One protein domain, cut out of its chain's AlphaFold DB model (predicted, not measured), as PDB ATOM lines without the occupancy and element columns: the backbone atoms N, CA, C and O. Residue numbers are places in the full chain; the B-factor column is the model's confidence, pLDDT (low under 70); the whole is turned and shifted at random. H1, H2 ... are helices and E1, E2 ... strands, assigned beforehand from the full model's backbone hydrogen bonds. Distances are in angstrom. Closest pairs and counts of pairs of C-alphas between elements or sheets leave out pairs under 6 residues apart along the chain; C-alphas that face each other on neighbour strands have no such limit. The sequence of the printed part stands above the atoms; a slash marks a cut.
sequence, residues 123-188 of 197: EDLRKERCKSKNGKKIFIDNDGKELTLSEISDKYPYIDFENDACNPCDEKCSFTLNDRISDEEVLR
ATOM      1  N   GLU A 123     201.155 176.282 126.004       89.56
ATOM      2  CA  GLU A 123     202.038 175.299 125.394       89.56
ATOM      3  C   GLU A 123     201.964 173.950 126.109       89.56
ATOM      4  O   GLU A 123     201.922 172.920 125.437       89.56
ATOM      5  N   ASP A 124     201.914 173.944 127.442       89.62
ATOM      6  CA  ASP A 124     201.830 172.708 128.227       89.62
ATOM      7  C   ASP A 124     200.475 172.025 128.033       89.62
ATOM      8  O   ASP A 124     200.428 170.830 127.730       89.62
ATOM      9  N   LEU A 125     199.381 172.801 128.043       90.94
ATOM     10  CA  LEU A 125     198.048 172.292 127.704       90.94
ATOM     11  C   LEU A 125     198.051 171.623 126.329       90.94
ATOM     12  O   LEU A 125     197.560 170.506 126.165       90.94
ATOM     13  N   ARG A 126     198.622 172.294 125.325       91.62
ATOM     14  CA  ARG A 126     198.671 171.758 123.964       91.62
ATOM     15  C   ARG A 126     199.530 170.498 123.876       91.62
ATOM     16  O   ARG A 126     199.140 169.569 123.180       91.62
ATOM     17  N   LYS A 127     200.673 170.427 124.558       91.00
ATOM     18  CA  LYS A 127     201.531 169.227 124.535       91.00
ATOM     19  C   LYS A 127     200.826 168.005 125.117       91.00
ATOM     20  O   LYS A 127     200.926 166.910 124.558       91.00
ATOM     21  N   GLU A 128     200.107 168.191 126.216       90.50
ATOM     22  CA  GLU A 128     199.450 167.084 126.903       90.50
ATOM     23  C   GLU A 128     198.142 166.685 126.214       90.50
ATOM     24  O   GLU A 128     197.919 165.501 125.940       90.50
ATOM     25  N   ARG A 129     197.313 167.673 125.855       92.38
ATOM     26  CA  ARG A 129     195.921 167.467 125.422       92.38
ATOM     27  C   ARG A 129     195.694 167.501 123.923       92.38
ATOM     28  O   ARG A 129     194.632 167.077 123.479       92.38
ATOM     29  N   CYS A 130     196.655 167.955 123.121       94.19
ATOM     30  CA  CYS A 130     196.522 167.904 121.668       94.19
ATOM     31  C   CYS A 130     197.196 166.670 121.087       94.19
ATOM     32  O   CYS A 130     198.408 166.491 121.202       94.19
ATOM     33  N   LYS A 131     196.417 165.844 120.384       93.12
ATOM     34  CA  LYS A 131     196.912 164.668 119.656       93.12
ATOM     35  C   LYS A 131     196.569 164.762 118.177       93.12
ATOM     36  O   LYS A 131     195.565 165.351 117.792       93.12
ATOM     37  N   SER A 132     197.410 164.175 117.335       92.38
ATOM     38  CA  SER A 132     197.158 164.093 115.896       92.38
ATOM     39  C   SER A 132     196.383 162.820 115.579       92.38
ATOM     40  O   SER A 132     196.870 161.720 115.828       92.38
ATOM     41  N   LYS A 133     195.197 162.962 114.987       89.81
ATOM     42  CA  LYS A 133     194.361 161.853 114.520       89.81
ATOM     43  C   LYS A 133     193.931 162.146 113.088       89.81
ATOM     44  O   LYS A 133     193.371 163.202 112.810       89.81
ATOM     45  N   ASN A 134     194.231 161.237 112.162       86.94
ATOM     46  CA  ASN A 134     193.916 161.386 110.732       86.94
ATOM     47  C   ASN A 134     194.420 162.711 110.113       86.94
ATOM     48  O   ASN A 134     193.726 163.335 109.316       86.94
ATOM     49  N   GLY A 135     195.609 163.172 110.515       85.62
ATOM     50  CA  GLY A 135     196.203 164.420 110.015       85.62
ATOM     51  C   GLY A 135     195.604 165.710 110.591       85.62
ATOM     52  O   GLY A 135     196.049 166.793 110.223       85.62
ATOM     53  N   LYS A 136     194.637 165.622 111.515       89.25
ATOM     54  CA  LYS A 136     194.062 166.768 112.230       89.25
ATOM     55  C   LYS A 136     194.465 166.733 113.705       89.25
ATOM     56  O   LYS A 136     194.492 165.664 114.315       89.25
ATOM     57  N   LYS A 137     194.761 167.898 114.288       93.38
ATOM     58  CA  LYS A 137     194.963 168.015 115.737       93.38
ATOM     59  C   LYS A 137     193.611 168.035 116.444       93.38
ATOM     60  O   LYS A 137     192.766 168.876 116.149       93.38
ATOM     61  N   ILE A 138     193.421 167.110 117.371       93.69
ATOM     62  CA  ILE A 138     192.223 166.975 118.194       93.69
ATOM     63  C   ILE A 138     192.575 167.215 119.658       93.69
ATOM     64  O   ILE A 138     193.686 166.896 120.090       93.69
ATOM     65  N   PHE A 139     191.628 167.773 120.402       94.94
ATOM     66  CA  PHE A 139     191.744 167.953 121.842       94.94
ATOM     67  C   PHE A 139     191.143 166.738 122.552       94.94
ATOM     68  O   PHE A 139     190.048 166.293 122.195       94.94
ATOM     69  N   ILE A 140     191.868 166.184 123.522       94.00
ATOM     70  CA  ILE A 140     191.476 164.973 124.250       94.00
ATOM     71  C   ILE A 140     191.302 165.232 125.748       94.00
ATOM     72  O   ILE A 140     191.930 166.130 126.308       94.00
ATOM     73  N   ASP A 141     190.465 164.426 126.399       90.56
ATOM     74  CA  ASP A 141     190.355 164.404 127.859       90.56
ATOM     75  C   ASP A 141     191.448 163.557 128.533       90.56
ATOM     76  O   ASP A 141     192.425 163.141 127.906       90.56
ATOM     77  N   ASN A 142     191.308 163.350 129.847       86.50
ATOM     78  CA  ASN A 142     192.197 162.507 130.657       86.50
ATOM     79  C   ASN A 142     192.235 161.054 130.176       86.50
ATOM     80  O   ASN A 142     193.260 160.397 130.315       86.50
ATOM     81  N   ASP A 143     191.145 160.577 129.581       87.81
ATOM     82  CA  ASP A 143     190.983 159.202 129.119       87.81
ATOM     83  C   ASP A 143     191.431 159.033 127.654       87.81
ATOM     84  O   ASP A 143     191.274 157.968 127.055       87.81
ATOM     85  N   GLY A 144     191.975 160.092 127.039       87.56
ATOM     86  CA  GLY A 144     192.378 160.093 125.634       87.56
ATOM     87  C   GLY A 144     191.210 160.181 124.651       87.56
ATOM     88  O   GLY A 144     191.406 160.019 123.441       87.56
ATOM     89  N   LYS A 145     189.990 160.445 125.134       91.75
ATOM     90  CA  LYS A 145     188.803 160.588 124.295       91.75
ATOM     91  C   LYS A 145     188.773 161.979 123.676       91.75
ATOM     92  O   LYS A 145     188.976 162.985 124.345       91.75
ATOM     93  N   GLU A 146     188.471 162.026 122.383       93.25
ATOM     94  CA  GLU A 146     188.248 163.271 121.648       93.25
ATOM     95  C   GLU A 146     187.060 164.044 122.233       93.25
ATOM     96  O   GLU A 146     185.972 163.483 122.399       93.25
ATOM     97  N   LEU A 147     187.287 165.324 122.522       91.69
ATOM     98  CA  LEU A 147     186.273 166.233 123.035       91.69
ATOM     99  C   LEU A 147     185.759 167.165 121.944       91.69
ATOM    100  O   LEU A 147     186.511 167.702 121.127       91.69
ATOM    101  N   THR A 148     184.452 167.393 121.969       92.62
ATOM    102  CA  THR A 148     183.789 168.430 121.180       92.62
ATOM    103  C   THR A 148     183.933 169.804 121.836       92.62
ATOM    104  O   THR A 148     184.220 169.915 123.022       92.62
ATOM    105  N   LEU A 149     183.688 170.877 121.077       90.50
ATOM    106  CA  LEU A 149     183.817 172.257 121.570       90.50
ATOM    107  C   LEU A 149     182.968 172.538 122.820       90.50
ATOM    108  O   LEU A 149     183.443 173.203 123.733       90.50
ATOM    109  N   SER A 150     181.748 171.993 122.880       87.31
ATOM    110  CA  SER A 150     180.882 172.128 124.058       87.31
ATOM    111  C   SER A 150     181.481 171.415 125.269       87.31
ATOM    112  O   SER A 150     181.560 171.994 126.344       87.31
ATOM    113  N   GLU A 151     181.968 170.184 125.083       90.56
ATOM    114  CA  GLU A 151     182.573 169.410 126.171       90.56
ATOM    115  C   GLU A 151     183.872 170.048 126.678       90.56
ATOM    116  O   GLU A 151     184.203 169.899 127.851       90.56
ATOM    117  N   ILE A 152     184.605 170.762 125.815       90.44
ATOM    118  CA  ILE A 152     185.804 171.505 126.212       90.44
ATOM    119  C   ILE A 152     185.421 172.652 127.147       90.44
ATOM    120  O   ILE A 152     185.995 172.750 128.227       90.44
ATOM    121  N   SER A 153     184.440 173.478 126.778       87.94
ATOM    122  CA  SER A 153     183.972 174.578 127.633       87.94
ATOM    123  C   SER A 153     183.408 174.092 128.972       87.94
ATOM    124  O   SER A 153     183.603 174.755 129.987       87.94
ATOM    125  N   ASP A 154     182.758 172.926 128.987       87.31
ATOM    126  CA  ASP A 154     182.176 172.355 130.203       87.31
ATOM    127  C   ASP A 154     183.236 171.729 131.127       87.31
ATOM    128  O   ASP A 154     183.211 171.942 132.340       87.31
ATOM    129  N   LYS A 155     184.178 170.944 130.576       88.06
ATOM    130  CA  LYS A 155     185.221 170.255 131.363       88.06
ATOM    131  C   LYS A 155     186.382 171.171 131.755       88.06
ATOM    132  O   LYS A 155     187.054 170.900 132.747       88.06
ATOM    133  N   TYR A 156     186.626 172.226 130.984       87.38
ATOM    134  CA  TYR A 156     187.767 173.122 131.150       87.38
ATOM    135  C   TYR A 156     187.308 174.582 131.261       87.38
ATOM    136  O   TYR A 156     187.636 175.405 130.406       87.38
ATOM    137  N   PRO A 157     186.584 174.939 132.340       86.12
ATOM    138  CA  PRO A 157     186.028 176.282 132.533       86.12
ATOM    139  C   PRO A 157     187.094 177.367 132.758       86.12
ATOM    140  O   PRO A 157     186.771 178.548 132.821       86.12
ATOM    141  N   TYR A 158     188.359 176.974 132.908       85.62
ATOM    142  CA  TYR A 158     189.506 177.873 132.997       85.62
ATOM    143  C   TYR A 158     190.069 178.277 131.624       85.62
ATOM    144  O   TYR A 158     191.025 179.047 131.565       85.62
ATOM    145  N   ILE A 159     189.524 177.746 130.523       89.56
ATOM    146  CA  ILE A 159     189.874 178.148 129.160       89.56
ATOM    147  C   ILE A 159     188.892 179.230 128.707       89.56
ATOM    148  O   ILE A 159     187.729 178.947 128.424       89.56
ATOM    149  N   ASP A 160     189.382 180.458 128.578       89.69
ATOM    150  CA  ASP A 160     188.594 181.595 128.111       89.69
ATOM    151  C   ASP A 160     188.927 181.921 126.656       89.69
ATOM    152  O   ASP A 160     190.023 182.392 126.336       89.69
ATOM    153  N   PHE A 161     187.969 181.666 125.766       91.38
ATOM    154  CA  PHE A 161     188.079 181.963 124.339       91.38
ATOM    155  C   PHE A 161     187.868 183.458 124.077       91.38
ATOM    156  O   PHE A 161     186.921 184.057 124.580       91.38
ATOM    157  N   GLU A 162     188.733 184.067 123.261       86.88
ATOM    158  CA  GLU A 162     188.627 185.502 122.945       86.88
ATOM    159  C   GLU A 162     187.445 185.825 122.016       86.88
ATOM    160  O   GLU A 162     186.918 186.935 122.045       86.88
ATOM    161  N   ASN A 163     187.053 184.863 121.177       85.62
ATOM    162  CA  ASN A 163     185.956 184.982 120.216       85.62
ATOM    163  C   ASN A 163     184.994 183.794 120.398       85.62
ATOM    164  O   ASN A 163     184.555 183.505 121.508       85.62
ATOM    165  N   ASP A 164     184.685 183.083 119.315       88.12
ATOM    166  CA  ASP A 164     183.891 181.863 119.361       88.12
ATOM    167  C   ASP A 164     184.692 180.691 119.940       88.12
ATOM    168  O   ASP A 164     185.912 180.597 119.763       88.12
ATOM    169  N   ALA A 165     183.981 179.760 120.586       89.12
ATOM    170  CA  ALA A 165     184.561 178.511 121.059       89.12
ATOM    171  C   ALA A 165     185.233 177.778 119.891       89.12
ATOM    172  O   ALA A 165     184.615 177.489 118.863       89.12
ATOM    173  N   CYS A 166     186.517 177.482 120.053       92.44
ATOM    174  CA  CYS A 166     187.344 176.858 119.032       92.44
ATOM    175  C   CYS A 166     188.182 175.734 119.633       92.44
ATOM    176  O   CYS A 166     188.307 175.605 120.847       92.44
ATOM    177  N   ASN A 167     188.730 174.876 118.775       93.00
ATOM    178  CA  ASN A 167     189.580 173.785 119.227       93.00
ATOM    179  C   ASN A 167     190.919 174.372 119.708       93.00
ATOM    180  O   ASN A 167     191.642 174.936 118.882       93.00
ATOM    181  N   PRO A 168     191.303 174.207 120.989       93.75
ATOM    182  CA  PRO A 168     192.544 174.765 121.529       93.75
ATOM    183  C   PRO A 168     193.809 174.313 120.783       93.75
ATOM    184  O   PRO A 168     194.846 174.978 120.842       93.75
ATOM    185  N   CYS A 169     193.735 173.196 120.054       94.25
ATOM    186  CA  CYS A 169     194.829 172.658 119.253       94.25
ATOM    187  C   CYS A 169     195.015 173.323 117.883       94.25
ATOM    188  O   CYS A 169     196.029 173.064 117.225       94.25
ATOM    189  N   ASP A 170     194.066 174.154 117.448       92.19
ATOM    190  CA  ASP A 170     194.148 174.876 116.182       92.19
ATOM    191  C   ASP A 170     195.005 176.139 116.343       92.19
ATOM    192  O   ASP A 170     194.859 176.904 117.295       92.19
ATOM    193  N   GLU A 171     195.876 176.410 115.371       87.75
ATOM    194  CA  GLU A 171     196.808 177.553 115.413       87.75
ATOM    195  C   GLU A 171     196.103 178.914 115.412       87.75
ATOM    196  O   GLU A 171     196.645 179.901 115.900       87.75
ATOM    197  N   LYS A 172     194.885 178.964 114.866       89.38
ATOM    198  CA  LYS A 172     194.057 180.175 114.804       89.38
ATOM    199  C   LYS A 172     193.147 180.344 116.023       89.38
ATOM    200  O   LYS A 172     192.449 181.349 116.102       89.38
ATOM    201  N   CYS A 173     193.112 179.366 116.930       91.81
ATOM    202  CA  CYS A 173     192.292 179.441 118.130       91.81
ATOM    203  C   CYS A 173     193.009 180.284 119.189       91.81
ATOM    204  O   CYS A 173     194.074 179.895 119.676       91.81
ATOM    205  N   SER A 174     192.425 181.442 119.503       91.00
ATOM    206  CA  SER A 174     192.933 182.380 120.503       91.00
ATOM    207  C   SER A 174     192.145 182.221 121.800       91.00
ATOM    208  O   SER A 174     190.919 182.371 121.813       91.00
ATOM    209  N   PHE A 175     192.843 181.863 122.873       92.62
ATOM    210  CA  PHE A 175     192.272 181.653 124.197       92.62
ATOM    211  C   PHE A 175     193.316 181.945 125.272       92.62
ATOM    212  O   PHE A 175     194.522 181.938 125.015       92.62
ATOM    213  N   THR A 176     192.841 182.165 126.490       90.62
ATOM    214  CA  THR A 176     193.662 182.391 127.680       90.62
ATOM    215  C   THR A 176     193.340 181.345 128.740       90.62
ATOM    216  O   THR A 176     192.252 180.772 128.745       90.62
ATOM    217  N   LEU A 177     194.315 181.055 129.602       90.06
ATOM    218  CA  LEU A 177     194.114 180.214 130.776       90.06
ATOM    219  C   LEU A 177     193.920 181.133 131.974       90.06
ATOM    220  O   LEU A 177     194.809 181.921 132.290       90.06
ATOM    221  N   ASN A 178     192.759 181.048 132.605       84.25
ATOM    222  CA  ASN A 178     192.466 181.774 133.825       84.25
ATOM    223  C   ASN A 178     192.721 180.878 135.036       84.25
ATOM    224  O   ASN A 178     192.278 179.736 135.077       84.25
ATOM    225  N   ASP A 179     193.327 181.422 136.088       69.50
ATOM    226  CA  ASP A 179     193.606 180.703 137.343       69.50
ATOM    227  C   ASP A 179     192.344 180.421 138.187       69.50
ATOM    228  O   ASP A 179     192.411 180.241 139.401       69.50
ATOM    229  N   ARG A 180     191.158 180.382 137.567       55.72
ATOM    230  CA  ARG A 180     189.869 180.153 138.227       55.72
ATOM    231  C   ARG A 180     189.672 178.678 138.577       55.72
ATOM    232  O   ARG A 180     188.663 178.075 138.228       55.72
ATOM    233  N   ILE A 181     190.594 178.103 139.334       57.59
ATOM    234  CA  ILE A 181     190.194 177.062 140.274       57.59
ATOM    235  C   ILE A 181     189.501 177.827 141.389       57.59
ATOM    236  O   ILE A 181     190.143 178.575 142.120       57.59
ATOM    237  N   SER A 182     188.173 177.730 141.451       49.09
ATOM    238  CA  SER A 182     187.414 178.375 142.517       49.09
ATOM    239  C   SER A 182     188.023 177.979 143.867       49.09
ATOM    240  O   SER A 182     188.232 176.794 144.135       49.09
ATOM    241  N   ASP A 183     188.291 178.957 144.730       50.91
ATOM    242  CA  ASP A 183     188.736 178.728 146.113       50.91
ATOM    243  C   ASP A 183     187.786 177.771 146.879       50.91
ATOM    244  O   ASP A 183     188.141 177.187 147.904       50.91
ATOM    245  N   GLU A 184     186.577 177.559 146.350       50.84
ATOM    246  CA  GLU A 184     185.587 176.587 146.802       50.84
ATOM    247  C   GLU A 184     186.000 175.116 146.603       50.84
ATOM    248  O   GLU A 184     185.723 174.292 147.477       50.84
ATOM    249  N   GLU A 185     186.673 174.762 145.503       54.69
ATOM    250  CA  GLU A 185     187.091 173.376 145.212       54.69
ATOM    251  C   GLU A 185     188.211 172.928 146.170       54.69
ATOM    252  O   GLU A 185     188.254 171.788 146.638       54.69
ATOM    253  N   VAL A 186     189.098 173.862 146.533       54.19
ATOM    254  CA  VAL A 186     190.191 173.640 147.492       54.19
ATOM    255  C   VAL A 186     189.658 173.479 148.919       54.19
ATOM    256  O   VAL A 186     190.182 172.659 149.672       54.19
ATOM    257  N   LEU A 187     188.589 174.197 149.282       54.06
ATOM    258  CA  LEU A 187     187.951 174.110 150.603       54.06
ATOM    259  C   LEU A 187     187.012 172.904 150.770       54.06
ATOM    260  O   LEU A 187     186.731 172.516 151.903       54.06
ATOM    261  N   ARG A 188     186.530 172.296 149.677       56.19
ATOM    262  CA  ARG A 188     185.687 171.088 149.726       56.19
ATOM    263  C   ARG A 188     186.465 169.781 149.860       56.19
ATOM    264  O   ARG A 188     185.834 168.755 150.112       56.19
TER     265      ARG A 188
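AT A GLANCE: This is residues 123 to 188 of the 197 residues of an uncharacterized protein of viral metagenome (UniProt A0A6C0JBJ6). This is a small body of two separate two-stranded hairpins, E1 with E2 and E3 with E4, with helices H1 and H2 on two sides of it and a tail whose residues 183 to 188, H3 among them, stick out. The hairpin of E1 and E2 makes one end of the longest axis and H3 the other, while much of the body between the parts is loop, with a 13-residue stretch, residues 162 to 174, joining E3 to E4. The printed part has 66 residues with three named helices and four named strands, in the order H1, E1, E2, H2, E3, E4, H3; each sheet has two strands, orders E1 - E2 and E3 - E4, and both are antiparallel. The class is mixed, helices and strands, with 33 residues in named elements. The whole is only just compact, close to loose, with a radius of gyration of the C-alphas of 12.6 A, and it is elongated, spanning 42 by 28 by 21 A.

HOW THE PARTS SIT: H1, residues 123 to 129, comes first, and E1, residues 130 to 133, follows it with no residue between them. E2, residues 136 to 139, is the antiparallel neighbour of E1, at 138 degrees between their directions, and the two form a hairpin. N 131 and O 138 are 2.9 A apart and N 138 and O 131 are 2.8 A apart, both within hydrogen-bond range. The closest C-alphas of H1 and E2 are those of Arg 129 and Phe 139, 5.5 A apart. H2, residues 149 to 155, is apart from H1 and from E1. E3, residues 159 to 161, follows H2, and their closest C-alphas are those of Ser 153 and Ile 159, 7.1 A apart. E4, residues 175 to 177, is the antiparallel neighbour of E3, at 155 degrees between their directions, and these two also form a hairpin. N 160 and O 176 are 2.9 A apart and N 176 and O 160 are 2.8 A apart, both within hydrogen-bond range. E3 and E4 are each apart from E1 and from E2. H3, residues 183 to 187, touches no helix, and it is apart from E1, E2 and E3. In H1, H2 and H3 every O i to N i+4 pair is within hydrogen-bond range.

IN THESE COORDINATES: H1 begins with C-alpha 123 at (202.038, 175.299, 125.394) and is 9.9 A long from first to last C-alpha. E1 measures 9.6 A and E2 10.0 A; C-alphas 132 and 137, which face each other, are 4.5 A apart. H2 is 10.1 A long and begins with C-alpha 149 at (183.817, 172.257, 121.570). E3 measures 6.4 A and E4 7.0 A; C-alphas 161 and 175, which face each other, are 4.2 A apart. H3 is 6.5 A long and ends with C-alpha 187 at (187.951, 174.110, 150.603).

THE WHOLE: The two C-alphas farthest apart are those of Gly 135 and Leu 187, at 42.5 A, and the first and last printed C-alphas, those of Glu 123 and Arg 188, are 29.6 A apart. The centre of H2 is nearest to the mean of the C-alphas, at 7.5 A, and that of H3 is farthest, at 21.2 A. The printed part has no cut. The link from E3 to E4 is long, with 13 residues, that from E2 to H2 is short, with 9, and the other links are tight. Residues 183 to 188, of which 183 to 187 belong to H3, stand free. The mean pLDDT of the printed part is 84.9; residues 179 to 188 are under 70, and the mean of H3 is 53.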